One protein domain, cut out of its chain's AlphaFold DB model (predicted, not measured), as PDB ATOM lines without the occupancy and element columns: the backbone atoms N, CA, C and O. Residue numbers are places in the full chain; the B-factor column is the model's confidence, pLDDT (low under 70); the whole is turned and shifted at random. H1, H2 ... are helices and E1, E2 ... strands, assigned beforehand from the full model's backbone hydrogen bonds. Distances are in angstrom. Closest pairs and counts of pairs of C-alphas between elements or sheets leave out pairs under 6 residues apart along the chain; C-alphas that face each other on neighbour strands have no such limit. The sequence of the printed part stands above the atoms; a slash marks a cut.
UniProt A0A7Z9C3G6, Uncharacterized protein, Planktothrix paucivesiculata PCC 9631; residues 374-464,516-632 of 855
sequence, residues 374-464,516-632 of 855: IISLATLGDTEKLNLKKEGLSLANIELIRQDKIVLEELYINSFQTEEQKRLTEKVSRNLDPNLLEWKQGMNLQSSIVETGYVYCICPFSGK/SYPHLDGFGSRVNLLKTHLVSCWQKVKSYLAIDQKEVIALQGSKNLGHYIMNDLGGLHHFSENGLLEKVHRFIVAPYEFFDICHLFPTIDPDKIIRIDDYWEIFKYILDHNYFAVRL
ATOM      1  N   ILE A 374      34.175 -41.075  40.492       90.06
ATOM      2  CA  ILE A 374      33.321 -39.958  40.067       90.06
ATOM      3  C   ILE A 374      31.861 -40.326  40.318       90.06
ATOM      4  O   ILE A 374      31.354 -41.289  39.752       90.06
ATOM      5  N   ILE A 375      31.184 -39.533  41.148       89.62
ATOM      6  CA  ILE A 375      29.762 -39.688  41.465       89.62
ATOM      7  C   ILE A 375      29.012 -38.476  40.924       89.62
ATOM      8  O   ILE A 375      29.353 -37.343  41.261       89.62
ATOM      9  N   SER A 376      27.966 -38.700  40.130       89.31
ATOM     10  CA  SER A 376      27.094 -37.632  39.632       89.31
ATOM     11  C   SER A 376      25.804 -37.560  40.432       89.31
ATOM     12  O   SER A 376      25.075 -38.547  40.546       89.31
ATOM     13  N   LEU A 377      25.484 -36.374  40.963       87.94
ATOM     14  CA  LEU A 377      24.235 -36.168  41.700       87.94
ATOM     15  C   LEU A 377      22.991 -36.388  40.832       87.94
ATOM     16  O   LEU A 377      21.949 -36.782  41.349       87.94
ATOM     17  N   ALA A 378      23.095 -36.156  39.520       81.31
ATOM     18  CA  ALA A 378      21.973 -36.300  38.595       81.31
ATOM     19  C   ALA A 378      21.562 -37.764  38.377       81.31
ATOM     20  O   ALA A 378      20.407 -38.036  38.060       81.31
ATOM     21  N   THR A 379      22.493 -38.705  38.552       83.38
ATOM     22  CA  THR A 379      22.279 -40.135  38.291       83.38
ATOM     23  C   THR A 379      22.342 -40.988  39.558       83.38
ATOM     24  O   THR A 379      22.419 -42.207  39.455       83.38
ATOM     25  N   LEU A 380      22.283 -40.362  40.743       85.06
ATOM     26  CA  LEU A 380      22.458 -41.009  42.046       85.06
ATOM     27  C   LEU A 380      21.480 -42.174  42.285       85.06
ATOM     28  O   LEU A 380      20.312 -41.973  42.651       85.06
ATOM     29  N   GLY A 381      21.992 -43.399  42.193       84.69
ATOM     30  CA  GLY A 381      21.315 -44.619  42.622       84.69
ATOM     31  C   GLY A 381      21.381 -44.839  44.137       84.69
ATOM     32  O   GLY A 381      22.162 -44.212  44.858       84.69
ATOM     33  N   ASP A 382      20.583 -45.777  44.652       86.38
ATOM     34  CA  ASP A 382      20.543 -46.071  46.095       86.38
ATOM     35  C   ASP A 382      21.885 -46.592  46.634       86.38
ATOM     36  O   ASP A 382      22.290 -46.246  47.747       86.38
ATOM     37  N   THR A 383      22.622 -47.355  45.822       83.19
ATOM     38  CA  THR A 383      23.977 -47.829  46.143       83.19
ATOM     39  C   THR A 383      24.959 -46.671  46.320       83.19
ATOM     40  O   THR A 383      25.739 -46.659  47.268       83.19
ATOM     41  N   GLU A 384      24.911 -45.666  45.447       83.81
ATOM     42  CA  GLU A 384      25.820 -44.516  45.483       83.81
ATOM     43  C   GLU A 384      25.482 -43.572  46.638       83.81
ATOM     44  O   GLU A 384      26.383 -43.100  47.330       83.81
ATOM     45  N   LYS A 385      24.190 -43.376  46.935       85.94
ATOM     46  CA  LYS A 385      23.746 -42.664  48.146       85.94
ATOM     47  C   LYS A 385      24.263 -43.349  49.411       85.94
ATOM     48  O   LYS A 385      24.723 -42.678  50.336       85.94
ATOM     49  N   LEU A 386      24.205 -44.682  49.455       82.31
ATOM     50  CA  LEU A 386      24.754 -45.455  50.564       82.31
ATOM     51  C   LEU A 386      26.281 -45.319  50.640       82.31
ATOM     52  O   LEU A 386      26.810 -45.196  51.742       82.31
ATOM     53  N   ASN A 387      26.977 -45.304  49.500       81.88
ATOM     54  CA  ASN A 387      28.424 -45.104  49.446       81.88
ATOM     55  C   ASN A 387      28.817 -43.714  49.958       81.88
ATOM     56  O   ASN A 387      29.620 -43.644  50.878       81.88
ATOM     57  N   LEU A 388      28.181 -42.631  49.494       87.56
ATOM     58  CA  LEU A 388      28.413 -41.280  50.029       87.56
ATOM     59  C   LEU A 388      28.248 -41.239  51.554       87.56
ATOM     60  O   LEU A 388      29.090 -40.690  52.263       87.56
ATOM     61  N   LYS A 389      27.203 -41.894  52.074       87.06
ATOM     62  CA  LYS A 389      26.971 -41.992  53.518       87.06
ATOM     63  C   LYS A 389      28.064 -42.788  54.242       87.06
ATOM     64  O   LYS A 389      28.453 -42.395  55.339       87.06
ATOM     65  N   LYS A 390      28.561 -43.887  53.659       85.12
ATOM     66  CA  LYS A 390      29.697 -44.662  54.201       85.12
ATOM     67  C   LYS A 390      30.986 -43.841  54.231       85.12
ATOM     68  O   LYS A 390      31.732 -43.944  55.197       85.12
ATOM     69  N   GLU A 391      31.199 -42.983  53.234       85.50
ATOM     70  CA  GLU A 391      32.321 -42.036  53.190       85.50
ATOM     71  C   GLU A 391      32.166 -40.869  54.191       85.50
ATOM     72  O   GLU A 391      33.069 -40.046  54.330       85.50
ATOM     73  N   GLY A 392      31.040 -40.787  54.913       90.19
ATOM     74  CA  GLY A 392      30.751 -39.731  55.888       90.19
ATOM     75  C   GLY A 392      30.220 -38.432  55.274       90.19
ATOM     76  O   GLY A 392      30.075 -37.437  55.985       90.19
ATOM     77  N   LEU A 393      29.914 -38.423  53.975       93.81
ATOM     78  CA  LEU A 393      29.361 -37.270  53.273       93.81
ATOM     79  C   LEU A 393      27.843 -37.186  53.469       93.81
ATOM     80  O   LEU A 393      27.110 -38.162  53.297       93.81
ATOM     81  N   SER A 394      27.353 -35.988  53.787       95.00
ATOM     82  CA  SER A 394      25.920 -35.714  53.883       95.00
ATOM     83  C   SER A 394      25.378 -35.250  52.535       95.00
ATOM     84  O   SER A 394      25.714 -34.164  52.060       95.00
ATOM     85  N   LEU A 395      24.471 -36.039  51.947       93.25
ATOM     86  CA  LEU A 395      23.775 -35.655  50.716       93.25
ATOM     87  C   LEU A 395      23.018 -34.328  50.888       93.25
ATOM     88  O   LEU A 395      23.060 -33.491  50.000       93.25
ATOM     89  N   ALA A 396      22.399 -34.094  52.049       93.94
ATOM     90  CA  ALA A 396      21.703 -32.837  52.329       93.94
ATOM     91  C   ALA A 396      22.654 -31.626  52.332       93.94
ATOM     92  O   ALA A 396      22.296 -30.564  51.831       93.94
ATOM     93  N   ASN A 397      23.878 -31.789  52.847       96.12
ATOM     94  CA  ASN A 397      24.881 -30.723  52.810       96.12
ATOM     95  C   ASN A 397      25.350 -30.472  51.375       96.12
ATOM     96  O   ASN A 397      25.433 -29.323  50.955       96.12
ATOM     97  N   ILE A 398      25.612 -31.535  50.611       94.88
ATOM     98  CA  ILE A 398      26.001 -31.427  49.200       94.88
ATOM     99  C   ILE A 398      24.900 -30.731  48.383       94.88
ATOM    100  O   ILE A 398      25.199 -29.866  47.564       94.88
ATOM    101  N   GLU A 399      23.630 -31.022  48.659       91.69
ATOM    102  CA  GLU A 399      22.481 -30.355  48.036       91.69
ATOM    103  C   GLU A 399      22.356 -28.867  48.396       91.69
ATOM    104  O   GLU A 399      21.872 -28.071  47.590       91.69
ATOM    105  N   LEU A 400      22.806 -28.452  49.583       93.19
ATOM    106  CA  LEU A 400      22.905 -27.031  49.933       93.19
ATOM    107  C   LEU A 400      24.076 -26.353  49.215       93.19
ATOM    108  O   LEU A 400      23.915 -25.246  48.708       93.19
ATOM    109  N   ILE A 401      25.230 -27.022  49.118       93.38
ATOM    110  CA  ILE A 401      26.391 -26.534  48.352       93.38
ATOM    111  C   ILE A 401      26.030 -26.376  46.878       93.38
ATOM    112  O   ILE A 401      26.474 -25.440  46.221       93.38
ATOM    113  N   ARG A 402      25.192 -27.265  46.352       88.75
ATOM    114  CA  ARG A 402      24.712 -27.208  44.977       88.75
ATOM    115  C   ARG A 402      23.894 -25.938  44.676       88.75
ATOM    116  O   ARG A 402      23.895 -25.481  43.540       88.75
ATOM    117  N   GLN A 403      23.239 -25.331  45.668       86.88
ATOM    118  CA  GLN A 403      22.362 -24.169  45.477       86.88
ATOM    119  C   GLN A 403      23.115 -22.832  45.516       86.88
ATOM    120  O   GLN A 403      23.694 -22.474  46.539       86.88
ATOM    121  N   ASP A 404      23.004 -22.033  44.454       83.19
ATOM    122  CA  ASP A 404      23.470 -20.641  44.437       83.19
ATOM    123  C   ASP A 404      22.305 -19.671  44.689       83.19
ATOM    124  O   ASP A 404      21.587 -19.275  43.773       83.19
ATOM    125  N   LYS A 405      22.071 -19.318  45.956       87.31
ATOM    126  CA  LYS A 405      20.979 -18.425  46.371       87.31
ATOM    127  C   LYS A 405      21.528 -17.290  47.217       87.31
ATOM    128  O   LYS A 405      22.215 -17.557  48.197       87.31
ATOM    129  N   ILE A 406      21.114 -16.058  46.921       88.38
ATOM    130  CA  ILE A 406      21.520 -14.864  47.680       88.38
ATOM    131  C   ILE A 406      21.285 -15.016  49.191       88.38
ATOM    132  O   ILE A 406      22.168 -14.727  49.983       88.38
ATOM    133  N   VAL A 407      20.149 -15.595  49.602       90.81
ATOM    134  CA  VAL A 407      19.836 -15.833  51.024       90.81
ATOM    135  C   VAL A 407      20.825 -16.802  51.679       90.81
ATOM    136  O   VAL A 407      21.171 -16.617  52.841       90.81
ATOM    137  N   LEU A 408      21.286 -17.834  50.960       92.69
ATOM    138  CA  LEU A 408      22.296 -18.754  51.492       92.69
ATOM    139  C   LEU A 408      23.641 -18.046  51.643       92.69
ATOM    140  O   LEU A 408      24.267 -18.164  52.689       92.69
ATOM    141  N   GLU A 409      24.040 -17.267  50.641       93.50
ATOM    142  CA  GLU A 409      25.266 -16.472  50.693       93.50
ATOM    143  C   GLU A 409      25.258 -15.476  51.861       93.50
ATOM    144  O   GLU A 409      26.201 -15.432  52.648       93.50
ATOM    145  N   GLU A 410      24.164 -14.741  52.059       94.44
ATOM    146  CA  GLU A 410      24.009 -13.830  53.195       94.44
ATOM    147  C   GLU A 410      24.030 -14.568  54.538       94.44
ATOM    148  O   GLU A 410      24.675 -14.105  55.479       94.44
ATOM    149  N   LEU A 411      23.371 -15.727  54.646       94.75
ATOM    150  CA  LEU A 411      23.453 -16.566  55.848       94.75
ATOM    151  C   LEU A 411      24.901 -16.981  56.133       94.75
ATOM    152  O   LEU A 411      25.335 -16.946  57.286       94.75
ATOM    153  N   TYR A 412      25.661 -17.341  55.098       95.75
ATOM    154  CA  TYR A 412      27.058 -17.723  55.256       95.75
ATOM    155  C   TYR A 412      27.923 -16.550  55.704       95.75
ATOM    156  O   TYR A 412      28.659 -16.690  56.680       95.75
ATOM    157  N   ILE A 413      27.795 -15.390  55.062       95.50
ATOM    158  CA  ILE A 413      28.533 -14.172  55.416       95.50
ATOM    159  C   ILE A 413      28.267 -13.791  56.876       95.50
ATOM    160  O   ILE A 413      29.204 -13.605  57.656       95.50
ATOM    161  N   ASN A 414      26.993 -13.742  57.268       95.25
ATOM    162  CA  ASN A 414      26.588 -13.329  58.608       95.25
ATOM    163  C   ASN A 414      26.971 -14.334  59.700       95.25
ATOM    164  O   ASN A 414      27.054 -13.956  60.862       95.25
ATOM    165  N   SER A 415      27.279 -15.589  59.354       94.75
ATOM    166  CA  SER A 415      27.788 -16.565  60.328       94.75
ATOM    167  C   SER A 415      29.195 -16.245  60.858       94.75
ATOM    168  O   SER A 415      29.605 -16.809  61.873       94.75
ATOM    169  N   PHE A 416      29.923 -15.330  60.203       92.62
ATOM    170  CA  PHE A 416      31.257 -14.876  60.610       92.62
ATOM    171  C   PHE A 416      31.297 -13.421  61.099       92.62
ATOM    172  O   PHE A 416      32.376 -12.948  61.461       92.62
ATOM    173  N   GLN A 417      30.170 -12.704  61.092       82.25
ATOM    174  CA  GLN A 417      30.094 -11.312  61.545       82.25
ATOM    175  C   GLN A 417      29.439 -11.213  62.926       82.25
ATOM    176  O   GLN A 417      28.578 -12.016  63.275       82.25
ATOM    177  N   THR A 418      29.874 -10.241  63.729       70.75
ATOM    178  CA  THR A 418      29.500 -10.124  65.151       70.75
ATOM    179  C   THR A 418      28.730  -8.852  65.500       70.75
ATOM    180  O   THR A 418      28.237  -8.755  66.621       70.75
ATOM    181  N   GLU A 419      28.603  -7.898  64.574       78.00
ATOM    182  CA  GLU A 419      28.016  -6.578  64.848       78.00
ATOM    183  C   GLU A 419      26.716  -6.347  64.063       78.00
ATOM    184  O   GLU A 419      25.631  -6.419  64.641       78.00
ATOM    185  N   GLU A 420      26.806  -6.113  62.751       83.56
ATOM    186  CA  GLU A 420      25.656  -5.819  61.887       83.56
ATOM    187  C   GLU A 420      25.398  -6.928  60.864       83.56
ATOM    188  O   GLU A 420      26.322  -7.577  60.377       83.56
ATOM    189  N   GLN A 421      24.121  -7.128  60.517       88.25
ATOM    190  CA  GLN A 421      23.750  -8.051  59.449       88.25
ATOM    191  C   GLN A 421      24.137  -7.466  58.088       88.25
ATOM    192  O   GLN A 421      23.517  -6.515  57.609       88.25
ATOM    193  N   LYS A 422      25.121  -8.075  57.430       88.94
ATOM    194  CA  LYS A 422      25.498  -7.750  56.058       88.94
ATOM    195  C   LYS A 422      24.506  -8.349  55.068       88.94
ATOM    196  O   LYS A 422      24.260  -9.555  55.055       88.94
ATOM    197  N   ARG A 423      23.975  -7.488  54.208       92.12
ATOM    198  CA  ARG A 423      23.233  -7.855  52.999       92.12
ATOM    199  C   ARG A 423      24.145  -7.714  51.792       92.12
ATOM    200  O   ARG A 423      25.005  -6.831  51.787       92.12
ATOM    201  N   LEU A 424      23.970  -8.579  50.800       91.38
ATOM    202  CA  LEU A 424      24.669  -8.415  49.528       91.38
ATOM    203  C   LEU A 424      24.076  -7.227  48.764       91.38
ATOM    204  O   LEU A 424      22.887  -6.923  48.852       91.38
ATOM    205  N   THR A 425      24.937  -6.521  48.044       90.00
ATOM    206  CA  THR A 425      24.575  -5.335  47.276       90.00
ATOM    207  C   THR A 425      23.774  -5.752  46.049       90.00
ATOM    208  O   THR A 425      24.294  -6.445  45.179       90.00
ATOM    209  N   GLU A 426      22.530  -5.284  45.954       87.19
ATOM    210  CA  GLU A 426      21.638  -5.552  44.822       87.19
ATOM    211  C   GLU A 426      20.880  -4.265  44.449       87.19
ATOM    212  O   GLU A 426      19.732  -4.045  44.828       87.19
ATOM    213  N   LYS A 427      21.560  -3.349  43.747       87.62
ATOM    214  CA  LYS A 427      20.953  -2.110  43.228       87.62
ATOM    215  C   LYS A 427      20.030  -2.386  42.046       87.62
ATOM    216  O   LYS A 427      19.032  -1.687  41.879       87.62
ATOM    217  N   VAL A 428      20.380  -3.373  41.223       83.12
ATOM    218  CA  VAL A 428      19.624  -3.751  40.026       83.12
ATOM    219  C   VAL A 428      19.184  -5.205  40.151       83.12
ATOM    220  O   VAL A 428      20.014  -6.111  40.210       83.12
ATOM    221  N   SER A 429      17.864  -5.414  40.180       69.94
ATOM    222  CA  SER A 429      17.244  -6.744  40.186       69.94
ATOM    223  C   SER A 429      17.255  -7.351  38.788       69.94
ATOM    224  O   SER A 429      17.005  -6.665  37.796       69.94
ATOM    225  N   ARG A 430      17.441  -8.669  38.703       68.06
ATOM    226  CA  ARG A 430      17.380  -9.389  37.427       68.06
ATOM    227  C   ARG A 430      15.949  -9.780  37.065       68.06
ATOM    228  O   ARG A 430      15.295 -10.502  37.811       68.06
ATOM    229  N   ASN A 431      15.501  -9.403  35.869       57.81
ATOM    230  CA  ASN A 431      14.289  -9.943  35.249       57.81
ATOM    231  C   ASN A 431      14.671 -11.046  34.255       57.81
ATOM    232  O   ASN A 431      14.654 -10.843  33.047       57.81
ATOM    233  N   LEU A 432      15.050 -12.218  34.766       61.34
ATOM    234  CA  LEU A 432      15.407 -13.366  33.927       61.34
ATOM    235  C   LEU A 432      14.309 -14.428  33.982       61.34
ATOM    236  O   LEU A 432      13.860 -14.776  35.074       61.34
ATOM    237  N   ASP A 433      13.960 -15.031  32.842       58.91
ATOM    238  CA  ASP A 433      13.012 -16.156  32.786       58.91
ATOM    239  C   ASP A 433      13.511 -17.298  33.706       58.91
ATOM    240  O   ASP A 433      14.664 -17.736  33.588       58.91
ATOM    241  N   PRO A 434      12.721 -17.743  34.698       55.12
ATOM    242  CA  PRO A 434      13.117 -18.805  35.620       55.12
ATOM    243  C   PRO A 434      13.235 -20.178  34.944       55.12
ATOM    244  O   PRO A 434      13.969 -21.022  35.445       55.12
ATOM    245  N   ASN A 435      12.581 -20.391  33.797       53.75
ATOM    246  CA  ASN A 435      12.596 -21.667  33.065       53.75
ATOM    247  C   ASN A 435      13.787 -21.812  32.117       53.75
ATOM    248  O   ASN A 435      13.918 -22.812  31.418       53.75
ATOM    249  N   LEU A 436      14.601 -20.770  32.020       54.84
ATOM    250  CA  LEU A 436      15.562 -20.633  30.949       54.84
ATOM    251  C   LEU A 436      16.829 -21.439  31.185       54.84
ATOM    252  O   LEU A 436      17.370 -21.972  30.231       54.84
ATOM    253  N   LEU A 437      17.297 -21.539  32.429       54.53
ATOM    254  CA  LEU A 437      18.490 -22.300  32.783       54.53
ATOM    255  C   LEU A 437      18.438 -22.599  34.291       54.53
ATOM    256  O   LEU A 437      18.512 -21.672  35.099       54.53
ATOM    257  N   GLU A 438      18.411 -23.881  34.683       50.41
ATOM    258  CA  GLU A 438      18.741 -24.324  36.058       50.41
ATOM    259  C   GLU A 438      20.140 -23.835  36.496       50.41
ATOM    260  O   GLU A 438      20.473 -23.799  37.674       50.41
ATOM    261  N   TRP A 439      20.937 -23.396  35.525       50.12
ATOM    262  CA  TRP A 439      22.366 -23.130  35.526       50.12
ATOM    263  C   TRP A 439      22.760 -21.680  35.869       50.12
ATOM    264  O   TRP A 439      23.924 -21.317  35.714       50.12
ATOM    265  N   LYS A 440      21.817 -20.843  36.341       53.91
ATOM    266  CA  LYS A 440      22.069 -19.483  36.878       53.91
ATOM    267  C   LYS A 440      22.815 -19.528  38.213       53.91
ATOM    268  O   LYS A 440      22.291 -19.117  39.247       53.91
ATOM    269  N   GLN A 441      24.005 -20.096  38.208       60.03
ATOM    270  CA  GLN A 441      24.706 -20.444  39.426       60.03
ATOM    271  C   GLN A 441      26.124 -19.929  39.354       60.03
ATOM    272  O   GLN A 441      26.805 -20.145  38.365       60.03
ATOM    273  N   GLY A 442      26.544 -19.242  40.405       61.78
ATOM    274  CA  GLY A 442      27.880 -18.698  40.579       61.78
ATOM    275  C   GLY A 442      27.882 -17.210  40.898       61.78
ATOM    276  O   GLY A 442      28.787 -16.756  41.589       61.78
ATOM    277  N   MET A 443      26.884 -16.438  40.459       76.81
ATOM    278  CA  MET A 443      26.961 -14.975  40.548       76.81
ATOM    279  C   MET A 443      26.736 -14.431  41.965       76.81
ATOM    280  O   MET A 443      27.370 -13.444  42.346       76.81
ATOM    281  N   ASN A 444      25.894 -15.081  42.777       87.38
ATOM    282  CA  ASN A 444      25.752 -14.663  44.178       87.38
ATOM    283  C   ASN A 444      27.055 -14.944  44.937       87.38
ATOM    284  O   ASN A 444      27.555 -14.075  45.644       87.38
ATOM    285  N   LEU A 445      27.665 -16.107  44.697       90.56
ATOM    286  CA  LEU A 445      28.994 -16.440  45.212       90.56
ATOM    287  C   LEU A 445      30.082 -15.453  44.752       90.56
ATOM    288  O   LEU A 445      30.914 -15.053  45.563       90.56
ATOM    289  N   GLN A 446      30.084 -15.030  43.484       92.69
ATOM    290  CA  GLN A 446      31.024 -14.012  42.993       92.69
ATOM    291  C   GLN A 446      30.840 -12.687  43.748       92.69
ATOM    292  O   GLN A 446      31.822 -12.056  44.134       92.69
ATOM    293  N   SER A 447      29.588 -12.302  44.020       92.38
ATOM    294  CA  SER A 447      29.265 -11.112  44.817       92.38
ATOM    295  C   SER A 447      29.786 -11.251  46.249       92.38
ATOM    296  O   SER A 447      30.474 -10.355  46.730       92.38
ATOM    297  N   SER A 448      29.580 -12.404  46.901       94.12
ATOM    298  CA  SER A 448      30.165 -12.712  48.217       94.12
ATOM    299  C   SER A 448      31.682 -12.542  48.235       94.12
ATOM    300  O   SER A 448      32.219 -11.926  49.162       94.12
ATOM    301  N   ILE A 449      32.374 -13.042  47.206       95.88
ATOM    302  CA  ILE A 449      33.831 -12.935  47.082       95.88
ATOM    303  C   ILE A 449      34.257 -11.474  46.965       95.88
ATOM    304  O   ILE A 449      35.063 -11.018  47.775       95.88
ATOM    305  N   VAL A 450      33.699 -10.724  46.013       96.25
ATOM    306  CA  VAL A 450      34.059  -9.313  45.788       96.25
ATOM    307  C   VAL A 450      33.750  -8.451  47.011       96.25
ATOM    308  O   VAL A 450      34.494  -7.533  47.341       96.25
ATOM    309  N   GLU A 451      32.672  -8.755  47.728       94.06
ATOM    310  CA  GLU A 451      32.247  -7.969  48.878       94.06
ATOM    311  C   GLU A 451      32.966  -8.284  50.182       94.06
ATOM    312  O   GLU A 451      32.955  -7.447  51.089       94.06
ATOM    313  N   THR A 452      33.490  -9.497  50.339       94.25
ATOM    314  CA  THR A 452      34.019  -9.957  51.631       94.25
ATOM    315  C   THR A 452      35.465 -10.423  51.581       94.25
ATOM    316  O   THR A 452      36.067 -10.560  52.640       94.25
ATOM    317  N   GLY A 453      36.021 -10.674  50.396       95.88
ATOM    318  CA  GLY A 453      37.333 -11.299  50.242       95.88
ATOM    319  C   GLY A 453      37.339 -12.808  50.486       95.88
ATOM    320  O   GLY A 453      38.411 -13.406  50.539       95.88
ATOM    321  N   TYR A 454      36.165 -13.431  50.634       96.44
ATOM    322  CA  TYR A 454      36.034 -14.855  50.921       96.44
ATOM    323  C   TYR A 454      34.965 -15.520  50.055       96.44
ATOM    324  O   TYR A 454      33.909 -14.953  49.780       96.44
ATOM    325  N   VAL A 455      35.221 -16.774  49.694       96.50
ATOM    326  CA  VAL A 455      34.207 -17.719  49.231       96.50
ATOM    327  C   VAL A 455      33.674 -18.513  50.421       96.50
ATOM    328  O   VAL A 455      34.434 -18.867  51.326       96.50
ATOM    329  N   TYR A 456      32.381 -18.826  50.418       96.25
ATOM    330  CA  TYR A 456      31.727 -19.564  51.493       96.25
ATOM    331  C   TYR A 456      31.196 -20.903  50.998       96.25
ATOM    332  O   TYR A 456      30.809 -21.055  49.842       96.25
ATOM    333  N   CYS A 457      31.199 -21.894  51.883       95.62
ATOM    334  CA  CYS A 457      30.692 -23.223  51.584       95.62
ATOM    335  C   CYS A 457      30.337 -23.949  52.882       95.62
ATOM    336  O   CYS A 457      31.001 -23.782  53.903       95.62
ATOM    337  N   ILE A 458      29.311 -24.791  52.852       96.38
ATOM    338  CA  ILE A 458      29.034 -25.708  53.958       96.38
ATOM    339  C   ILE A 458      30.027 -26.869  53.889       96.38
ATOM    340  O   ILE A 458      30.293 -27.406  52.819       96.38
ATOM    341  N   CYS A 459      30.560 -27.307  55.028       97.12
ATOM    342  CA  CYS A 459      31.366 -28.517  55.088       97.12
ATOM    343  C   CYS A 459      30.506 -29.745  54.716       97.12
ATOM    344  O   CYS A 459      29.552 -30.044  55.447       97.12
ATOM    345  N   PRO A 460      30.852 -30.510  53.660       96.88
ATOM    346  CA  PRO A 460      30.072 -31.675  53.227       96.88
ATOM    347  C   PRO A 460      29.873 -32.733  54.325       96.88
ATOM    348  O   PRO A 460      28.850 -33.416  54.351       96.88
ATOM    349  N   PHE A 461      30.820 -32.823  55.263       95.25
ATOM    350  CA  PHE A 461      30.804 -33.764  56.385       95.25
ATOM    351  C   PHE A 461      30.000 -33.241  57.579       95.25
ATOM    352  O   PHE A 461      29.048 -33.875  58.021       95.25
ATOM    353  N   SER A 462      30.379 -32.076  58.113       95.88
ATOM    354  CA  SER A 462      29.878 -31.601  59.410       95.88
ATOM    355  C   SER A 462      28.676 -30.664  59.321       95.88
ATOM    356  O   SER A 462      28.020 -30.433  60.332       95.88
ATOM    357  N   GLY A 463      28.398 -30.078  58.154       95.25
ATOM    358  CA  GLY A 463      27.382 -29.031  58.013       95.25
ATOM    359  C   GLY A 463      27.817 -27.656  58.543       95.25
ATOM    360  O   GLY A 463      27.062 -26.694  58.431       95.25
ATOM    361  N   LYS A 464      29.031 -27.526  59.098       96.75
ATOM    362  CA  LYS A 464      29.568 -26.234  59.548       96.75
ATOM    363  C   LYS A 464      29.793 -25.311  58.349       96.75
ATOM    364  O   LYS A 464      30.361 -25.746  57.350       96.75
ATOM    365  N   SER A 516      24.947 -32.689  35.923       68.06
ATOM    366  CA  SER A 516      25.236 -33.472  34.719       68.06
ATOM    367  C   SER A 516      24.907 -32.656  33.477       68.06
ATOM    368  O   SER A 516      23.744 -32.323  33.262       68.06
ATOM    369  N   TYR A 517      25.916 -32.368  32.654       65.81
ATOM    370  CA  TYR A 517      25.735 -31.710  31.361       65.81
ATOM    371  C   TYR A 517      26.432 -32.504  30.259       65.81
ATOM    372  O   TYR A 517      27.508 -33.040  30.517       65.81
ATOM    373  N   PRO A 518      25.911 -32.487  29.020       53.47
ATOM    374  CA  PRO A 518      26.517 -33.194  27.889       53.47
ATOM    375  C   PRO A 518      27.943 -32.750  27.523       53.47
ATOM    376  O   PRO A 518      28.608 -33.429  26.750       53.47
ATOM    377  N   HIS A 519      28.399 -31.593  28.015       58.59
ATOM    378  CA  HIS A 519      29.714 -31.016  27.698       58.59
ATOM    379  C   HIS A 519      30.651 -30.925  28.914       58.59
ATOM    380  O   HIS A 519      31.824 -30.581  28.761       58.59
ATOM    381  N   LEU A 520      30.154 -31.230  30.120       63.94
ATOM    382  CA  LEU A 520      30.942 -31.217  31.352       63.94
ATOM    383  C   LEU A 520      31.539 -32.600  31.623       63.94
ATOM    384  O   LEU A 520      31.152 -33.280  32.570       63.94
ATOM    385  N   ASP A 521      32.511 -32.976  30.799       65.06
ATOM    386  CA  ASP A 521      33.329 -34.177  30.979       65.06
ATOM    387  C   ASP A 521      34.778 -33.811  31.315       65.06
ATOM    388  O   ASP A 521      35.211 -32.671  31.144       65.06
ATOM    389  N   GLY A 522      35.564 -34.780  31.791       84.81
ATOM    390  CA  GLY A 522      36.992 -34.579  32.062       84.81
ATOM    391  C   GLY A 522      37.286 -33.846  33.376       84.81
ATOM    392  O   GLY A 522      38.235 -33.069  33.465       84.81
ATOM    393  N   PHE A 523      36.489 -34.054  34.427       90.25
ATOM    394  CA  PHE A 523      36.836 -33.530  35.756       90.25
ATOM    395  C   PHE A 523      38.152 -34.115  36.281       90.25
ATOM    396  O   PHE A 523      38.939 -33.390  36.882       90.25
ATOM    397  N   GLY A 524      38.429 -35.392  35.996       93.44
ATOM    398  CA  GLY A 524      39.689 -36.032  36.372       93.44
ATOM    399  C   GLY A 524      40.917 -35.345  35.764       93.44
ATOM    400  O   GLY A 524      41.876 -35.078  36.479       93.44
ATOM    401  N   SER A 525      40.877 -34.972  34.478       93.12
ATOM    402  CA  SER A 525      41.994 -34.253  33.844       93.12
ATOM    403  C   SER A 525      42.191 -32.856  34.433       93.12
ATOM    404  O   SER A 525      43.325 -32.448  34.660       93.12
ATOM    405  N   ARG A 526      41.108 -32.147  34.776       93.25
ATOM    406  CA  ARG A 526      41.181 -30.839  35.455       93.25
ATOM    407  C   ARG A 526      41.750 -30.940  36.862       93.25
ATOM    408  O   ARG A 526      42.535 -30.089  37.267       93.25
ATOM    409  N   VAL A 527      41.381 -31.982  37.606       96.44
ATOM    410  CA  VAL A 527      41.976 -32.258  38.916       96.44
ATOM    411  C   VAL A 527      43.451 -32.631  38.767       96.44
ATOM    412  O   VAL A 527      44.268 -32.138  39.536       96.44
ATOM    413  N   ASN A 528      43.828 -33.424  37.763       96.81
ATOM    414  CA  ASN A 528      45.240 -33.686  37.468       96.81
ATOM    415  C   ASN A 528      45.994 -32.398  37.148       96.81
ATOM    416  O   ASN A 528      47.092 -32.207  37.658       96.81
ATOM    417  N   LEU A 529      45.391 -31.481  36.390       95.75
ATOM    418  CA  LEU A 529      45.990 -30.184  36.112       95.75
ATOM    419  C   LEU A 529      46.120 -29.339  37.392       95.75
ATOM    420  O   LEU A 529      47.183 -28.780  37.638       95.75
ATOM    421  N   LEU A 530      45.128 -29.337  38.290       97.38
ATOM    422  CA  LEU A 530      45.284 -28.747  39.627       97.38
ATOM    423  C   LEU A 530      46.481 -29.355  40.380       97.38
ATOM    424  O   LEU A 530      47.309 -28.609  40.901       97.38
ATOM    425  N   LYS A 531      46.594 -30.691  40.433       97.94
ATOM    426  CA  LYS A 531      47.723 -31.374  41.089       97.94
ATOM    427  C   LYS A 531      49.053 -30.939  40.480       97.94
ATOM    428  O   LYS A 531      49.969 -30.596  41.222       97.94
ATOM    429  N   THR A 532      49.130 -30.887  39.151       97.56
ATOM    430  CA  THR A 532      50.290 -30.398  38.403       97.56
ATOM    431  C   THR A 532      50.678 -28.993  38.817       97.56
ATOM    432  O   THR A 532      51.802 -28.775  39.253       97.56
ATOM    433  N   HIS A 533      49.739 -28.053  38.749       97.00
ATOM    434  CA  HIS A 533      49.986 -26.662  39.097       97.00
ATOM    435  C   HIS A 533      50.471 -26.514  40.545       97.00
ATOM    436  O   HIS A 533      51.454 -25.816  40.808       97.00
ATOM    437  N   LEU A 534      49.824 -27.210  41.487       97.44
ATOM    438  CA  LEU A 534      50.172 -27.119  42.900       97.44
ATOM    439  C   LEU A 534      51.535 -27.737  43.221       97.44
ATOM    440  O   LEU A 534      52.305 -27.142  43.971       97.44
ATOM    441  N   VAL A 535      51.853 -28.898  42.648       96.69
ATOM    442  CA  VAL A 535      53.138 -29.576  42.868       96.69
ATOM    443  C   VAL A 535      54.278 -28.830  42.179       96.69
ATOM    444  O   VAL A 535      55.315 -28.607  42.799       96.69
ATOM    445  N   SER A 536      54.093 -28.375  40.940       96.44
ATOM    446  CA  SER A 536      55.137 -27.658  40.200       96.44
ATOM    447  C   SER A 536      55.497 -26.300  40.803       96.44
ATOM    448  O   SER A 536      56.590 -25.798  40.571       96.44
ATOM    449  N   CYS A 537      54.599 -25.699  41.589       95.88
ATOM    450  CA  CYS A 537      54.811 -24.415  42.265       95.88
ATOM    451  C   CYS A 537      54.725 -24.530  43.794       95.88
ATOM    452  O   CYS A 537      54.355 -23.568  44.469       95.88
ATOM    453  N   TRP A 538      55.049 -25.693  44.359       94.62
ATOM    454  CA  TRP A 538      54.707 -26.033  45.740       94.62
ATOM    455  C   TRP A 538      55.214 -25.047  46.804       94.62
ATOM    456  O   TRP A 538      54.504 -24.793  47.775       94.62
ATOM    457  N   GLN A 539      56.386 -24.430  46.617       91.94
ATOM    458  CA  GLN A 539      56.921 -23.416  47.541       91.94
ATOM    459  C   GLN A 539      56.078 -22.134  47.538       91.94
ATOM    460  O   GLN A 539      55.751 -21.582  48.593       91.94
ATOM    461  N   LYS A 540      55.677 -21.684  46.341       95.25
ATOM    462  CA  LYS A 540      54.786 -20.531  46.165       95.25
ATOM    463  C   LYS A 540      53.404 -20.834  46.726       95.25
ATOM    464  O   LYS A 540      52.843 -20.015  47.442       95.25
ATOM    465  N   VAL A 541      52.889 -22.043  46.484       96.56
ATOM    466  CA  VAL A 541      51.613 -22.505  47.052       96.56
ATOM    467  C   VAL A 541      51.672 -22.526  48.574       96.56
ATOM    468  O   VAL A 541      50.766 -22.015  49.220       96.56
ATOM    469  N   LYS A 542      52.734 -23.071  49.174       92.75
ATOM    470  CA  LYS A 542      52.897 -23.079  50.633       92.75
ATOM    471  C   LYS A 542      52.894 -21.658  51.200       92.75
ATOM    472  O   LYS A 542      52.180 -21.397  52.167       92.75
ATOM    473  N   SER A 543      53.630 -20.746  50.568       94.19
ATOM    474  CA  SER A 543      53.670 -19.328  50.953       94.19
ATOM    475  C   SER A 543      52.284 -18.677  50.848       94.19
ATOM    476  O   SER A 543      51.812 -18.057  51.797       94.19
ATOM    477  N   TYR A 544      51.583 -18.920  49.741       97.12
ATOM    478  CA  TYR A 544      50.220 -18.453  49.490       97.12
ATOM    479  C   TYR A 544      49.201 -18.968  50.520       97.12
ATOM    480  O   TYR A 544      48.312 -18.236  50.965       97.12
ATOM    481  N   LEU A 545      49.321 -20.240  50.913       95.31
ATOM    482  CA  LEU A 545      48.455 -20.875  51.908       95.31
ATOM    483  C   LEU A 545      48.678 -20.326  53.324       95.31
ATOM    484  O   LEU A 545      47.745 -20.375  54.120       95.31
ATOM    485  N   ALA A 546      49.872 -19.807  53.628       92.62
ATOM    486  CA  ALA A 546      50.230 -19.270  54.943       92.62
ATOM    487  C   ALA A 546      49.759 -17.822  55.181       92.62
ATOM    488  O   ALA A 546      49.788 -17.351  56.316       92.62
ATOM    489  N   ILE A 547      49.351 -17.105  54.131       93.31
ATOM    490  CA  ILE A 547      48.967 -15.690  54.208       93.31
ATOM    491  C   ILE A 547      47.446 -15.559  54.334       93.31
ATOM    492  O   ILE A 547      46.709 -15.960  53.438       93.31
ATOM    493  N   ASP A 548      46.958 -14.945  55.410       88.94
ATOM    494  CA  ASP A 548      45.514 -14.850  55.671       88.94
ATOM    495  C   ASP A 548      44.800 -13.723  54.917       88.94
ATOM    496  O   ASP A 548      43.599 -13.827  54.681       88.94
ATOM    497  N   GLN A 549      45.492 -12.648  54.538       91.00
ATOM    498  CA  GLN A 549      44.896 -11.510  53.829       91.00
ATOM    499  C   GLN A 549      45.311 -11.514  52.364       91.00
ATOM    500  O   GLN A 549      46.496 -11.606  52.054       91.00
ATOM    501  N   LYS A 550      44.329 -11.421  51.466       95.88
ATOM    502  CA  LYS A 550      44.536 -11.483  50.020       95.88
ATOM    503  C   LYS A 550      43.681 -10.444  49.319       95.88
ATOM    504  O   LYS A 550      42.535 -10.221  49.710       95.88
ATOM    505  N   GLU A 551      44.232  -9.843  48.275       96.19
ATOM    506  CA  GLU A 551      43.493  -8.914  47.424       96.19
ATOM    507  C   GLU A 551      42.620  -9.692  46.435       96.19
ATOM    508  O   GLU A 551      43.073 -10.655  45.810       96.19
ATOM    509  N   VAL A 552      41.363  -9.272  46.285       97.88
ATOM    510  CA  VAL A 552      40.435  -9.879  45.324       97.88
ATOM    511  C   VAL A 552      40.717  -9.343  43.930       97.88
ATOM    512  O   VAL A 552      40.625  -8.131  43.704       97.88
ATOM    513  N   ILE A 553      40.981 -10.246  42.991       97.44
ATOM    514  CA  ILE A 553      41.173  -9.918  41.578       97.44
ATOM    515  C   ILE A 553      40.068 -10.522  40.712       97.44
ATOM    516  O   ILE A 553      39.571 -11.614  40.992       97.44
ATOM    517  N   ALA A 554      39.726  -9.834  39.627       96.25
ATOM    518  CA  ALA A 554      38.801 -10.333  38.619       96.25
ATOM    519  C   ALA A 554      39.549 -10.874  37.392       96.25
ATOM    520  O   ALA A 554      40.466 -10.228  36.888       96.25
ATOM    521  N   LEU A 555      39.139 -12.037  36.890       94.50
ATOM    522  CA  LEU A 555      39.645 -12.634  35.649       94.50
ATOM    523  C   LEU A 555      38.724 -12.294  34.471       94.50
ATOM    524  O   LEU A 555      37.504 -12.374  34.623       94.50
ATOM    525  N   GLN A 556      39.295 -11.952  33.314       92.75
ATOM    526  CA  GLN A 556      38.597 -11.624  32.056       92.75
ATOM    527  C   GLN A 556      39.378 -12.166  30.847       92.75
ATOM    528  O   GLN A 556      40.598 -12.283  30.936       92.75
ATOM    529  N   GLY A 557      38.718 -12.491  29.726       89.00
ATOM    530  CA  GLY A 557      39.416 -12.858  28.482       89.00
ATOM    531  C   GLY A 557      39.026 -14.191  27.835       89.00
ATOM    532  O   GLY A 557      39.882 -14.954  27.384       89.00
ATOM    533  N   SER A 558      37.728 -14.484  27.763       88.38
ATOM    534  CA  SER A 558      37.184 -15.624  27.019       88.38
ATOM    535  C   SER A 558      37.574 -15.571  25.536       88.38
ATOM    536  O   SER A 558      37.309 -14.585  24.858       88.38
ATOM    537  N   LYS A 559      38.116 -16.672  24.992       86.38
ATOM    538  CA  LYS A 559      38.487 -16.775  23.562       86.38
ATOM    539  C   LYS A 559      37.282 -16.773  22.607       86.38
ATOM    540  O   LYS A 559      37.407 -16.408  21.443       86.38
ATOM    541  N   ASN A 560      36.113 -17.213  23.069       87.75
ATOM    542  CA  ASN A 560      34.892 -17.218  22.265       87.75
ATOM    543  C   ASN A 560      34.160 -15.880  22.426       87.75
ATOM    544  O   ASN A 560      33.776 -15.544  23.540       87.75
ATOM    545  N   LEU A 561      33.925 -15.149  21.333       89.69
ATOM    546  CA  LEU A 561      33.307 -13.817  21.378       89.69
ATOM    547  C   LEU A 561      31.894 -13.806  21.985       89.69
ATOM    548  O   LEU A 561      31.553 -12.870  22.704       89.69
ATOM    549  N   GLY A 562      31.074 -14.827  21.718       89.19
ATOM    550  CA  GLY A 562      29.736 -14.918  22.306       89.19
ATOM    551  C   GLY A 562      29.823 -15.024  23.828       89.19
ATOM    552  O   GLY A 562      29.208 -14.241  24.551       89.19
ATOM    553  N   HIS A 563      30.682 -15.916  24.320       87.94
ATOM    554  CA  HIS A 563      30.957 -16.011  25.752       87.94
ATOM    555  C   HIS A 563      31.655 -14.765  26.305       87.94
ATOM    556  O   HIS A 563      31.369 -14.348  27.415       87.94
ATOM    557  N   TYR A 564      32.516 -14.101  25.540       92.00
ATOM    558  CA  TYR A 564      33.129 -12.847  25.966       92.00
ATOM    559  C   TYR A 564      32.080 -11.753  26.207       92.00
ATOM    560  O   TYR A 564      32.083 -11.112  27.252       92.00
ATOM    561  N   ILE A 565      31.145 -11.552  25.274       93.00
ATOM    562  CA  ILE A 565      30.115 -10.514  25.414       93.00
ATOM    563  C   ILE A 565      29.111 -10.879  26.509       93.00
ATOM    564  O   ILE A 565      28.836 -10.067  27.388       93.00
ATOM    565  N   MET A 566      28.566 -12.093  26.472       88.38
ATOM    566  CA  MET A 566      27.503 -12.491  27.391       88.38
ATOM    567  C   MET A 566      28.029 -12.769  28.803       88.38
ATOM    568  O   MET A 566      27.394 -12.355  29.768       88.38
ATOM    569  N   ASN A 567      29.178 -13.442  28.925       89.00
ATOM    570  CA  ASN A 567      29.745 -13.835  30.211       89.00
ATOM    571  C   ASN A 567      30.634 -12.755  30.805       89.00
ATOM    572  O   ASN A 567      30.288 -12.190  31.839       89.00
ATOM    573  N   ASP A 568      31.754 -12.464  30.157       92.12
ATOM    574  CA  ASP A 568      32.789 -11.594  30.716       92.12
ATOM    575  C   ASP A 568      32.293 -10.136  30.809       92.12
ATOM    576  O   ASP A 568      32.213  -9.568  31.902       92.12
ATOM    577  N   LEU A 569      31.847  -9.546  29.690       95.00
ATOM    578  CA  LEU A 569      31.325  -8.172  29.684       95.00
ATOM    579  C   LEU A 569      29.980  -8.046  30.410       95.00
ATOM    580  O   LEU A 569      29.757  -7.037  31.077       95.00
ATOM    581  N   GLY A 570      29.113  -9.060  30.313       92.38
ATOM    582  CA  GLY A 570      27.883  -9.149  31.106       92.38
ATOM    583  C   GLY A 570      28.166  -9.074  32.605       92.38
ATOM    584  O   GLY A 570      27.583  -8.253  33.308       92.38
ATOM    585  N   GLY A 571      29.136  -9.859  33.081       91.81
ATOM    586  CA  GLY A 571      29.570  -9.854  34.475       91.81
ATOM    587  C   GLY A 571      30.144  -8.505  34.901       91.81
ATOM    588  O   GLY A 571      29.741  -7.957  35.926       91.81
ATOM    589  N   LEU A 572      31.039  -7.919  34.101       94.81
ATOM    590  CA  LEU A 572      31.578  -6.583  34.384       94.81
ATOM    591  C   LEU A 572      30.478  -5.519  34.451       94.81
ATOM    592  O   LEU A 572      30.477  -4.702  35.372       94.81
ATOM    593  N   HIS A 573      29.525  -5.542  33.519       95.12
ATOM    594  CA  HIS A 573      28.401  -4.609  33.499       95.12
ATOM    595  C   HIS A 573      27.517  -4.768  34.734       95.12
ATOM    596  O   HIS A 573      27.295  -3.784  35.438       95.12
ATOM    597  N   HIS A 574      27.127  -5.996  35.080       91.75
ATOM    598  CA  HIS A 574      26.322  -6.269  36.270       91.75
ATOM    599  C   HIS A 574      27.002  -5.787  37.561       91.75
ATOM    600  O   HIS A 574      26.379  -5.135  38.405       91.75
ATOM    601  N   PHE A 575      28.299  -6.058  37.721       93.75
ATOM    602  CA  PHE A 575      29.058  -5.596  38.886       93.75
ATOM    603  C   PHE A 575      29.259  -4.074  38.874       93.75
ATOM    604  O   PHE A 575      29.318  -3.463  39.943       93.75
ATOM    605  N   SER A 576      29.328  -3.445  37.700       94.00
ATOM    606  CA  SER A 576      29.385  -1.987  37.563       94.00
ATOM    607  C   SER A 576      28.089  -1.337  38.043       94.00
ATOM    608  O   SER A 576      28.117  -0.462  38.910       94.00
ATOM    609  N   GLU A 577      26.937  -1.828  37.578       92.50
ATOM    610  CA  GLU A 577      25.618  -1.302  37.952       92.50
ATOM    611  C   GLU A 577      25.323  -1.455  39.448       92.50
ATOM    612  O   GLU A 577      24.696  -0.592  40.068       92.50
ATOM    613  N   ASN A 578      25.843  -2.517  40.063       91.75
ATOM    614  CA  ASN A 578      25.747  -2.724  41.502       91.75
ATOM    615  C   ASN A 578      26.800  -1.938  42.309       91.75
ATOM    616  O   ASN A 578      26.721  -1.887  43.534       91.75
ATOM    617  N   GLY A 579      27.737  -1.238  41.659       92.56
ATOM    618  CA  GLY A 579      28.808  -0.482  42.320       92.56
ATOM    619  C   GLY A 579      29.828  -1.375  43.028       92.56
ATOM    620  O   GLY A 579      30.358  -1.005  44.073       92.56
ATOM    621  N   LEU A 580      30.061  -2.577  42.499       93.38
ATOM    622  CA  LEU A 580      30.961  -3.579  43.066       93.38
ATOM    623  C   LEU A 580      32.340  -3.603  42.397       93.38
ATOM    624  O   LEU A 580      33.289  -4.068  43.023       93.38
ATOM    625  N   LEU A 581      32.493  -3.071  41.177       93.19
ATOM    626  CA  LEU A 581      33.799  -3.047  40.496       93.19
ATOM    627  C   LEU A 581      34.879  -2.283  41.277       93.19
ATOM    628  O   LEU A 581      36.043  -2.665  41.231       93.19
ATOM    629  N   GLU A 582      34.513  -1.250  42.037       90.44
ATOM    630  CA  GLU A 582      35.464  -0.482  42.858       90.44
ATOM    631  C   GLU A 582      36.108  -1.327  43.972       90.44
ATOM    632  O   GLU A 582      37.239  -1.049  44.374       90.44
ATOM    633  N   LYS A 583      35.415  -2.384  44.431       93.44
ATOM    634  CA  LYS A 583      35.909  -3.342  45.436       93.44
ATOM    635  C   LYS A 583      36.879  -4.374  44.845       93.44
ATOM    636  O   LYS A 583      37.565  -5.069  45.593       93.44
ATOM    637  N   VAL A 584      36.951  -4.485  43.518       96.50
ATOM    638  CA  VAL A 584      37.953  -5.313  42.841       96.50
ATOM    639  C   VAL A 584      39.291  -4.573  42.862       96.50
ATOM    640  O   VAL A 584      39.398  -3.405  42.463       96.50
ATOM    641  N   HIS A 585      40.329  -5.254  43.343       96.75
ATOM    642  CA  HIS A 585      41.649  -4.652  43.506       96.75
ATOM    643  C   HIS A 585      42.340  -4.526  42.152       96.75
ATOM    644  O   HIS A 585      42.849  -3.454  41.832       96.75
ATOM    645  N   ARG A 586      42.310  -5.599  41.344       96.62
ATOM    646  CA  ARG A 586      42.918  -5.664  40.005       96.62
ATOM    647  C   ARG A 586      42.140  -6.565  39.050       96.62
ATOM    648  O   ARG A 586      41.396  -7.445  39.482       96.62
ATOM    649  N   PHE A 587      42.360  -6.371  37.756       96.69
ATOM    650  CA  PHE A 587      41.782  -7.168  36.678       96.69
ATOM    651  C   PHE A 587      42.905  -7.863  35.913       96.69
ATOM    652  O   PHE A 587      43.737  -7.189  35.309       96.69
ATOM    653  N   ILE A 588      42.932  -9.196  35.926       95.88
ATOM    654  CA  ILE A 588      43.809  -9.960  35.037       95.88
ATOM    655  C   ILE A 588      43.042 -10.250  33.750       95.88
ATOM    656  O   ILE A 588      42.042 -10.972  33.753       95.88
ATOM    657  N   VAL A 589      43.537  -9.692  32.649       94.44
ATOM    658  CA  VAL A 589      43.039  -9.940  31.300       94.44
ATOM    659  C   VAL A 589      43.932 -10.992  30.656       94.44
ATOM    660  O   VAL A 589      45.121 -10.768  30.400       94.44
ATOM    661  N   ALA A 590      43.338 -12.153  30.418       91.69
ATOM    662  CA  ALA A 590      43.940 -13.292  29.753       91.69
ATOM    663  C   ALA A 590      44.299 -12.956  28.285       91.69
ATOM    664  O   ALA A 590      44.085 -11.824  27.846       91.69
ATOM    665  N   PRO A 591      44.858 -13.888  27.496       89.69
ATOM    666  CA  PRO A 591      45.467 -13.551  26.204       89.69
ATOM    667  C   PRO A 591      44.499 -12.950  25.176       89.69
ATOM    668  O   PRO A 591      44.933 -12.249  24.267       89.69
ATOM    669  N   TYR A 592      43.196 -13.203  25.315       88.56
ATOM    670  CA  TYR A 592      42.171 -12.792  24.359       88.56
ATOM    671  C   TYR A 592      41.332 -11.629  24.898       88.56
ATOM    672  O   TYR A 592      40.693 -11.748  25.939       88.56
ATOM    673  N   GLU A 593      41.290 -10.514  24.169       91.06
ATOM    674  CA  GLU A 593      40.499  -9.324  24.511       91.06
ATOM    675  C   GLU A 593      39.892  -8.732  23.225       91.06
ATOM    676  O   GLU A 593      40.597  -8.195  22.368       91.06
ATOM    677  N   PHE A 594      38.571  -8.858  23.054       92.69
ATOM    678  CA  PHE A 594      37.864  -8.337  21.871       92.69
ATOM    679  C   PHE A 594      37.610  -6.831  21.960       92.69
ATOM    680  O   PHE A 594      37.699  -6.115  20.963       92.69
ATOM    681  N   PHE A 595      37.314  -6.359  23.169       93.75
ATOM    682  CA  PHE A 595      37.063  -4.960  23.485       93.75
ATOM    683  C   PHE A 595      37.924  -4.560  24.676       93.75
ATOM    684  O   PHE A 595      37.993  -5.311  25.646       93.75
ATOM    685  N   ASP A 596      38.518  -3.372  24.613       92.69
ATOM    686  CA  ASP A 596      39.286  -2.804  25.719       92.69
ATOM    687  C   ASP A 596      38.335  -2.515  26.884       92.69
ATOM    688  O   ASP A 596      37.465  -1.639  26.794       92.69
ATOM    689  N   ILE A 597      38.485  -3.271  27.971       93.12
ATOM    690  CA  ILE A 597      37.547  -3.211  29.095       93.12
ATOM    691  C   ILE A 597      37.566  -1.849  29.804       93.12
ATOM    692  O   ILE A 597      36.524  -1.429  30.300       93.12
ATOM    693  N   CYS A 598      38.684  -1.111  29.786       91.38
ATOM    694  CA  CYS A 598      38.741   0.258  30.319       91.38
ATOM    695  C   CYS A 598      37.933   1.232  29.467       91.38
ATOM    696  O   CYS A 598      37.344   2.182  29.979       91.38
ATOM    697  N   HIS A 599      37.906   1.007  28.154       91.25
ATOM    698  CA  HIS A 599      37.127   1.840  27.252       91.25
ATOM    699  C   HIS A 599      35.624   1.592  27.425       91.25
ATOM    700  O   HIS A 599      34.837   2.535  27.363       91.25
ATOM    701  N   LEU A 600      35.221   0.336  27.651       94.38
ATOM    702  CA  LEU A 600      33.823  -0.017  27.916       94.38
ATOM    703  C   LEU A 600      33.361   0.418  29.310       94.38
ATOM    704  O   LEU A 600      32.239   0.897  29.463       94.38
ATOM    705  N   PHE A 601      34.224   0.285  30.317       93.69
ATOM    706  CA  PHE A 601      33.922   0.596  31.711       93.69
ATOM    707  C   PHE A 601      34.935   1.608  32.267       93.69
ATOM    708  O   PHE A 601      35.868   1.219  32.969       93.69
ATOM    709  N   PRO A 602      34.742   2.921  32.021       88.50
ATOM    710  CA  PRO A 602      35.686   3.964  32.440       88.50
ATOM    711  C   PRO A 602      35.888   4.090  33.957       88.50
ATOM    712  O   PRO A 602      36.790   4.793  34.400       88.50
ATOM    713  N   THR A 603      35.041   3.444  34.762       87.19
ATOM    714  CA  THR A 603      35.201   3.342  36.220       87.19
ATOM    715  C   THR A 603      36.333   2.396  36.622       87.19
ATOM    716  O   THR A 603      36.771   2.422  37.771       87.19
ATOM    717  N   ILE A 604      36.796   1.538  35.708       92.62
ATOM    718  CA  ILE A 604      37.971   0.696  35.913       92.62
ATOM    719  C   ILE A 604      39.213   1.547  35.655       92.62
ATOM    720  O   ILE A 604      39.478   1.955  34.525       92.62
ATOM    721  N   ASP A 605      39.979   1.782  36.717       92.06
ATOM    722  CA  ASP A 605      41.286   2.426  36.642       92.06
ATOM    723  C   ASP A 605      42.244   1.597  35.755       92.06
ATOM    724  O   ASP A 605      42.465   0.417  36.054       92.06
ATOM    725  N   PRO A 606      42.819   2.170  34.678       93.75
ATOM    726  CA  PRO A 606      43.782   1.478  33.822       93.75
ATOM    727  C   PRO A 606      44.972   0.867  34.571       93.75
ATOM    728  O   PRO A 606      45.439  -0.203  34.175       93.75
ATOM    729  N   ASP A 607      45.413   1.468  35.682       94.06
ATOM    730  CA  ASP A 607      46.537   0.969  36.490       94.06
ATOM    731  C   ASP A 607      46.186  -0.317  37.268       94.06
ATOM    732  O   ASP A 607      47.059  -1.022  37.789       94.06
ATOM    733  N   LYS A 608      44.894  -0.665  37.335       95.00
ATOM    734  CA  LYS A 608      44.409  -1.931  37.896       95.00
ATOM    735  C   LYS A 608      44.419  -3.079  36.886       95.00
ATOM    736  O   LYS A 608      44.179  -4.216  37.299       95.00
ATOM    737  N   ILE A 609      44.674  -2.830  35.598       95.69
ATOM    738  CA  ILE A 609      44.659  -3.873  34.565       95.69
ATOM    739  C   ILE A 609      46.033  -4.514  34.405       95.69
ATOM    740  O   ILE A 609      47.039  -3.852  34.172       95.69
ATOM    741  N   ILE A 610      46.046  -5.843  34.436       96.12
ATOM    742  CA  ILE A 610      47.224  -6.672  34.226       96.12
ATOM    743  C   ILE A 610      46.928  -7.608  33.061       96.12
ATOM    744  O   ILE A 610      46.009  -8.420  33.116       96.12
ATOM    745  N   ARG A 611      47.706  -7.493  31.990       94.56
ATOM    746  CA  ARG A 611      47.559  -8.309  30.783       94.56
ATOM    747  C   ARG A 611      48.613  -9.410  30.787       94.56
ATOM    748  O   ARG A 611      49.797  -9.108  30.893       94.56
ATOM    749  N   ILE A 612      48.177 -10.665  30.700       94.12
ATOM    750  CA  ILE A 612      49.058 -11.841  30.684       94.12
ATOM    751  C   ILE A 612      48.710 -12.693  29.457       94.12
ATOM    752  O   ILE A 612      47.535 -12.972  29.212       94.12
ATOM    753  N   ASP A 613      49.723 -13.053  28.665       90.38
ATOM    754  CA  ASP A 613      49.574 -13.761  27.379       90.38
ATOM    755  C   ASP A 613      49.649 -15.294  27.500       90.38
ATOM    756  O   ASP A 613      49.404 -16.002  26.525       90.38
ATOM    757  N   ASP A 614      49.903 -15.821  28.699       89.81
ATOM    758  CA  ASP A 614      49.982 -17.256  28.960       89.81
ATOM    759  C   ASP A 614      49.204 -17.657  30.228       89.81
ATOM    760  O   ASP A 614      49.299 -17.023  31.281       89.81
ATOM    761  N   TYR A 615      48.408 -18.726  30.133       86.94
ATOM    762  CA  TYR A 615      47.549 -19.175  31.235       86.94
ATOM    763  C   TYR A 615      48.336 -19.750  32.417       86.94
ATOM    764  O   TYR A 615      47.895 -19.629  33.563       86.94
ATOM    765  N   TRP A 616      49.488 -20.370  32.164       91.19
ATOM    766  CA  TRP A 616      50.363 -20.876  33.217       91.19
ATOM    767  C   TRP A 616      51.015 -19.723  33.995       91.19
ATOM    768  O   TRP A 616      51.083 -19.764  35.228       91.19
ATOM    769  N   GLU A 617      51.392 -18.642  33.311       93.69
ATOM    770  CA  GLU A 617      51.863 -17.412  33.950       93.69
ATOM    771  C   GLU A 617      50.788 -16.756  34.826       93.69
ATOM    772  O   GLU A 617      51.124 -16.279  35.907       93.69
ATOM    773  N   ILE A 618      49.501 -16.792  34.448       94.69
ATOM    774  CA  ILE A 618      48.407 -16.285  35.307       94.69
ATOM    775  C   ILE A 618      48.410 -16.996  36.666       94.69
ATOM    776  O   ILE A 618      48.350 -16.339  37.707       94.69
ATOM    777  N   PHE A 619      48.517 -18.329  36.673       95.31
ATOM    778  CA  PHE A 619      48.552 -19.109  37.911       95.31
ATOM    779  C   PHE A 619      49.731 -18.703  38.806       95.31
ATOM    780  O   PHE A 619      49.544 -18.433  39.994       95.31
ATOM    781  N   LYS A 620      50.938 -18.598  38.240       95.25
ATOM    782  CA  LYS A 620      52.133 -18.180  38.993       95.25
ATOM    783  C   LYS A 620      52.015 -16.750  39.507       95.25
ATOM    784  O   LYS A 620      52.334 -16.497  40.665       95.25
ATOM    785  N   TYR A 621      51.508 -15.846  38.673       96.44
ATOM    786  CA  TYR A 621      51.348 -14.437  39.005       96.44
ATOM    787  C   TYR A 621      50.395 -14.234  40.190       96.44
ATOM    788  O   TYR A 621      50.686 -13.437  41.082       96.44
ATOM    789  N   ILE A 622      49.300 -15.001  40.246       96.81
ATOM    790  CA  ILE A 622      48.366 -15.014  41.383       96.81
ATOM    791  C   ILE A 622      49.067 -15.432  42.678       96.81
ATOM    792  O   ILE A 622      48.861 -14.794  43.713       96.81
ATOM    793  N   LEU A 623      49.898 -16.479  42.631       96.81
ATOM    794  CA  LEU A 623      50.630 -16.952  43.807       96.81
ATOM    795  C   LEU A 623      51.683 -15.939  44.270       96.81
ATOM    796  O   LEU A 623      51.760 -15.660  45.462       96.81
ATOM    797  N   ASP A 624      52.446 -15.361  43.341       95.88
ATOM    798  CA  ASP A 624      53.529 -14.414  43.646       95.88
ATOM    799  C   ASP A 624      53.028 -13.143  44.345       95.88
ATOM    800  O   ASP A 624      53.739 -12.558  45.161       95.88
ATOM    801  N   HIS A 625      51.788 -12.741  44.062       96.31
ATOM    802  CA  HIS A 625      51.183 -11.530  44.615       96.31
ATOM    803  C   HIS A 625      50.113 -11.809  45.679       96.31
ATOM    804  O   HIS A 625      49.498 -10.877  46.189       96.31
ATOM    805  N   ASN A 626      49.894 -13.075  46.046       96.62
ATOM    806  CA  ASN A 626      48.888 -13.488  47.027       96.62
ATOM    807  C   ASN A 626      47.460 -13.042  46.687       96.62
ATOM    808  O   ASN A 626      46.705 -12.606  47.555       96.62
ATOM    809  N   TYR A 627      47.068 -13.180  45.423       97.62
ATOM    810  CA  TYR A 627      45.737 -12.792  44.970       97.62
ATOM    811  C   TYR A 627      44.675 -13.873  45.203       97.62
ATOM    812  O   TYR A 627      44.926 -15.076  45.115       97.62
ATOM    813  N   PHE A 628      43.452 -13.432  45.484       98.25
ATOM    814  CA  PHE A 628      42.267 -14.277  45.524       98.25
ATOM    815  C   PHE A 628      41.434 -14.031  44.266       98.25
ATOM    816  O   PHE A 628      40.861 -12.957  44.082       98.25
ATOM    817  N   ALA A 629      41.426 -15.005  43.363       96.75
ATOM    818  CA  ALA A 629      40.877 -14.848  42.027       96.75
ATOM    819  C   ALA A 629      39.399 -15.234  41.949       96.75
ATOM    820  O   ALA A 629      38.982 -16.256  42.494       96.75
ATOM    821  N   VAL A 630      38.636 -14.433  41.207       95.56
ATOM    822  CA  VAL A 630      37.241 -14.691  40.845       95.56
ATOM    823  C   VAL A 630      37.007 -14.317  39.381       95.56
ATOM    824  O   VAL A 630      37.543 -13.327  38.890       95.56
ATOM    825  N   ARG A 631      36.199 -15.090  38.655       92.94
ATOM    826  CA  ARG A 631      35.718 -14.699  37.322       92.94
ATOM    827  C   ARG A 631      34.345 -14.054  37.478       92.94
ATOM    828  O   ARG A 631      33.460 -14.663  38.073       92.94
ATOM    829  N   LEU A 632      34.192 -12.827  36.984       92.38
ATOM    830  CA  LEU A 632      32.926 -12.092  37.023       92.38
ATOM    831  C   LEU A 632      32.132 -12.439  35.769       92.38
ATOM    832  O   LEU A 632      32.615 -12.187  34.665       92.38
TER     833      LEU A 632
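Overview. This is residues 374 to 464 and 516 to 632 of the 855 residues of an uncharacterized protein of Planktothrix paucivesiculata PCC 9631 (UniProt A0A7Z9C3G6). A small, twisted sheet of four parallel strands has H4 over one face and H9 over the other, with H7 near one end of the strands. From this body two arms reach out: H3, E2, H2 and H1 follow one another away from H4, and H6 and H5 make a corner beside H9. The printed part has 208 residues, with nine named helices and six named strands in the order E1 H1 H2 H3 H4 E2 H5 H6 E3 H7 E4 H8 E5 H9 E6; the sheet's order is E5 E4 E3 E6, and the class is mixed, helices and strands. The whole is compact, with a radius of gyration of the C-alphas of 18.7 A and spans of 54 by 43 by 41 A.

Arrangement. In the sheet, E3, residues 551 to 556, is the parallel neighbour of E6, residues 627 to 631, with N 553 and O 628 within hydrogen-bond range at 2.9 A. E4, residues 586 to 589, is parallel to E3, with N 588 and O 554 at 2.8 A, and E5, residues 609 to 611, is parallel to E4, with N 610 and O 587 at 2.8 A. H4, residues 443 to 452, is over E3 and E6 at a height of 9.7 A over the sheet. H9, residues 615 to 624, is on the opposite face, at a height of 9.3 A. H7, residues 561 to 577, is on the sheet, and H8, residues 597 to 600, only grazes it. E3, H7, E4 and E4, H8, E5 are strand-helix-strand units, parallel neighbour strands with a helix between; E5, H9, E6 is a split one, with E4 and E3 between its strands; the three crossovers are right-handed. H3, residues 406 to 414, touches H4 at a shallow tilt of 23 degrees, the same way; their closest C-alphas, of Ile 406 and Asn 444, are 5.5 A apart. The closest C-alphas of H2, residues 395 to 402, and E2, residues 455 to 458, are those of Ile 401 and Ile 458, 6.3 A apart. H1, residues 382 to 390, only just touches H2, only at the corner, with 3 pairs of C-alphas within 8 A. E1, residues 374 to 376, and E2 pair with no named strand. H6, residues 538 to 546, touches H9, with the closest C-alphas, of Tyr 544 and Leu 623, 5.9 A apart; H5, residues 523 to 536, is close to H6 but not clearly touching, about perpendicular at 87 degrees. Every O i to N i+4 pair is within hydrogen-bond range in H1 to H6 and H9, and 11 of 13 are in H7; H8 is too short for such a pair.

Along the chain. E1 begins at C-alpha 374 (33.321, -39.958, 40.067), and E6 ends at C-alpha 631 (35.718, -14.699, 37.322). H7 is 22.1 A long, H5 19.7 A and E3 16.4 A.

Size, cuts and confidence. The C-alphas of Thr 383 and Pro 602, the two farthest apart, are 54.8 A apart. Residues 465 to 515 are not printed, and C-alphas 464 and 516 are 26.2 A apart across this cut. The link from H3 to H4 is long, 28 residues. The pLDDT is under 70 in residues 429 to 442 and 516 to 521.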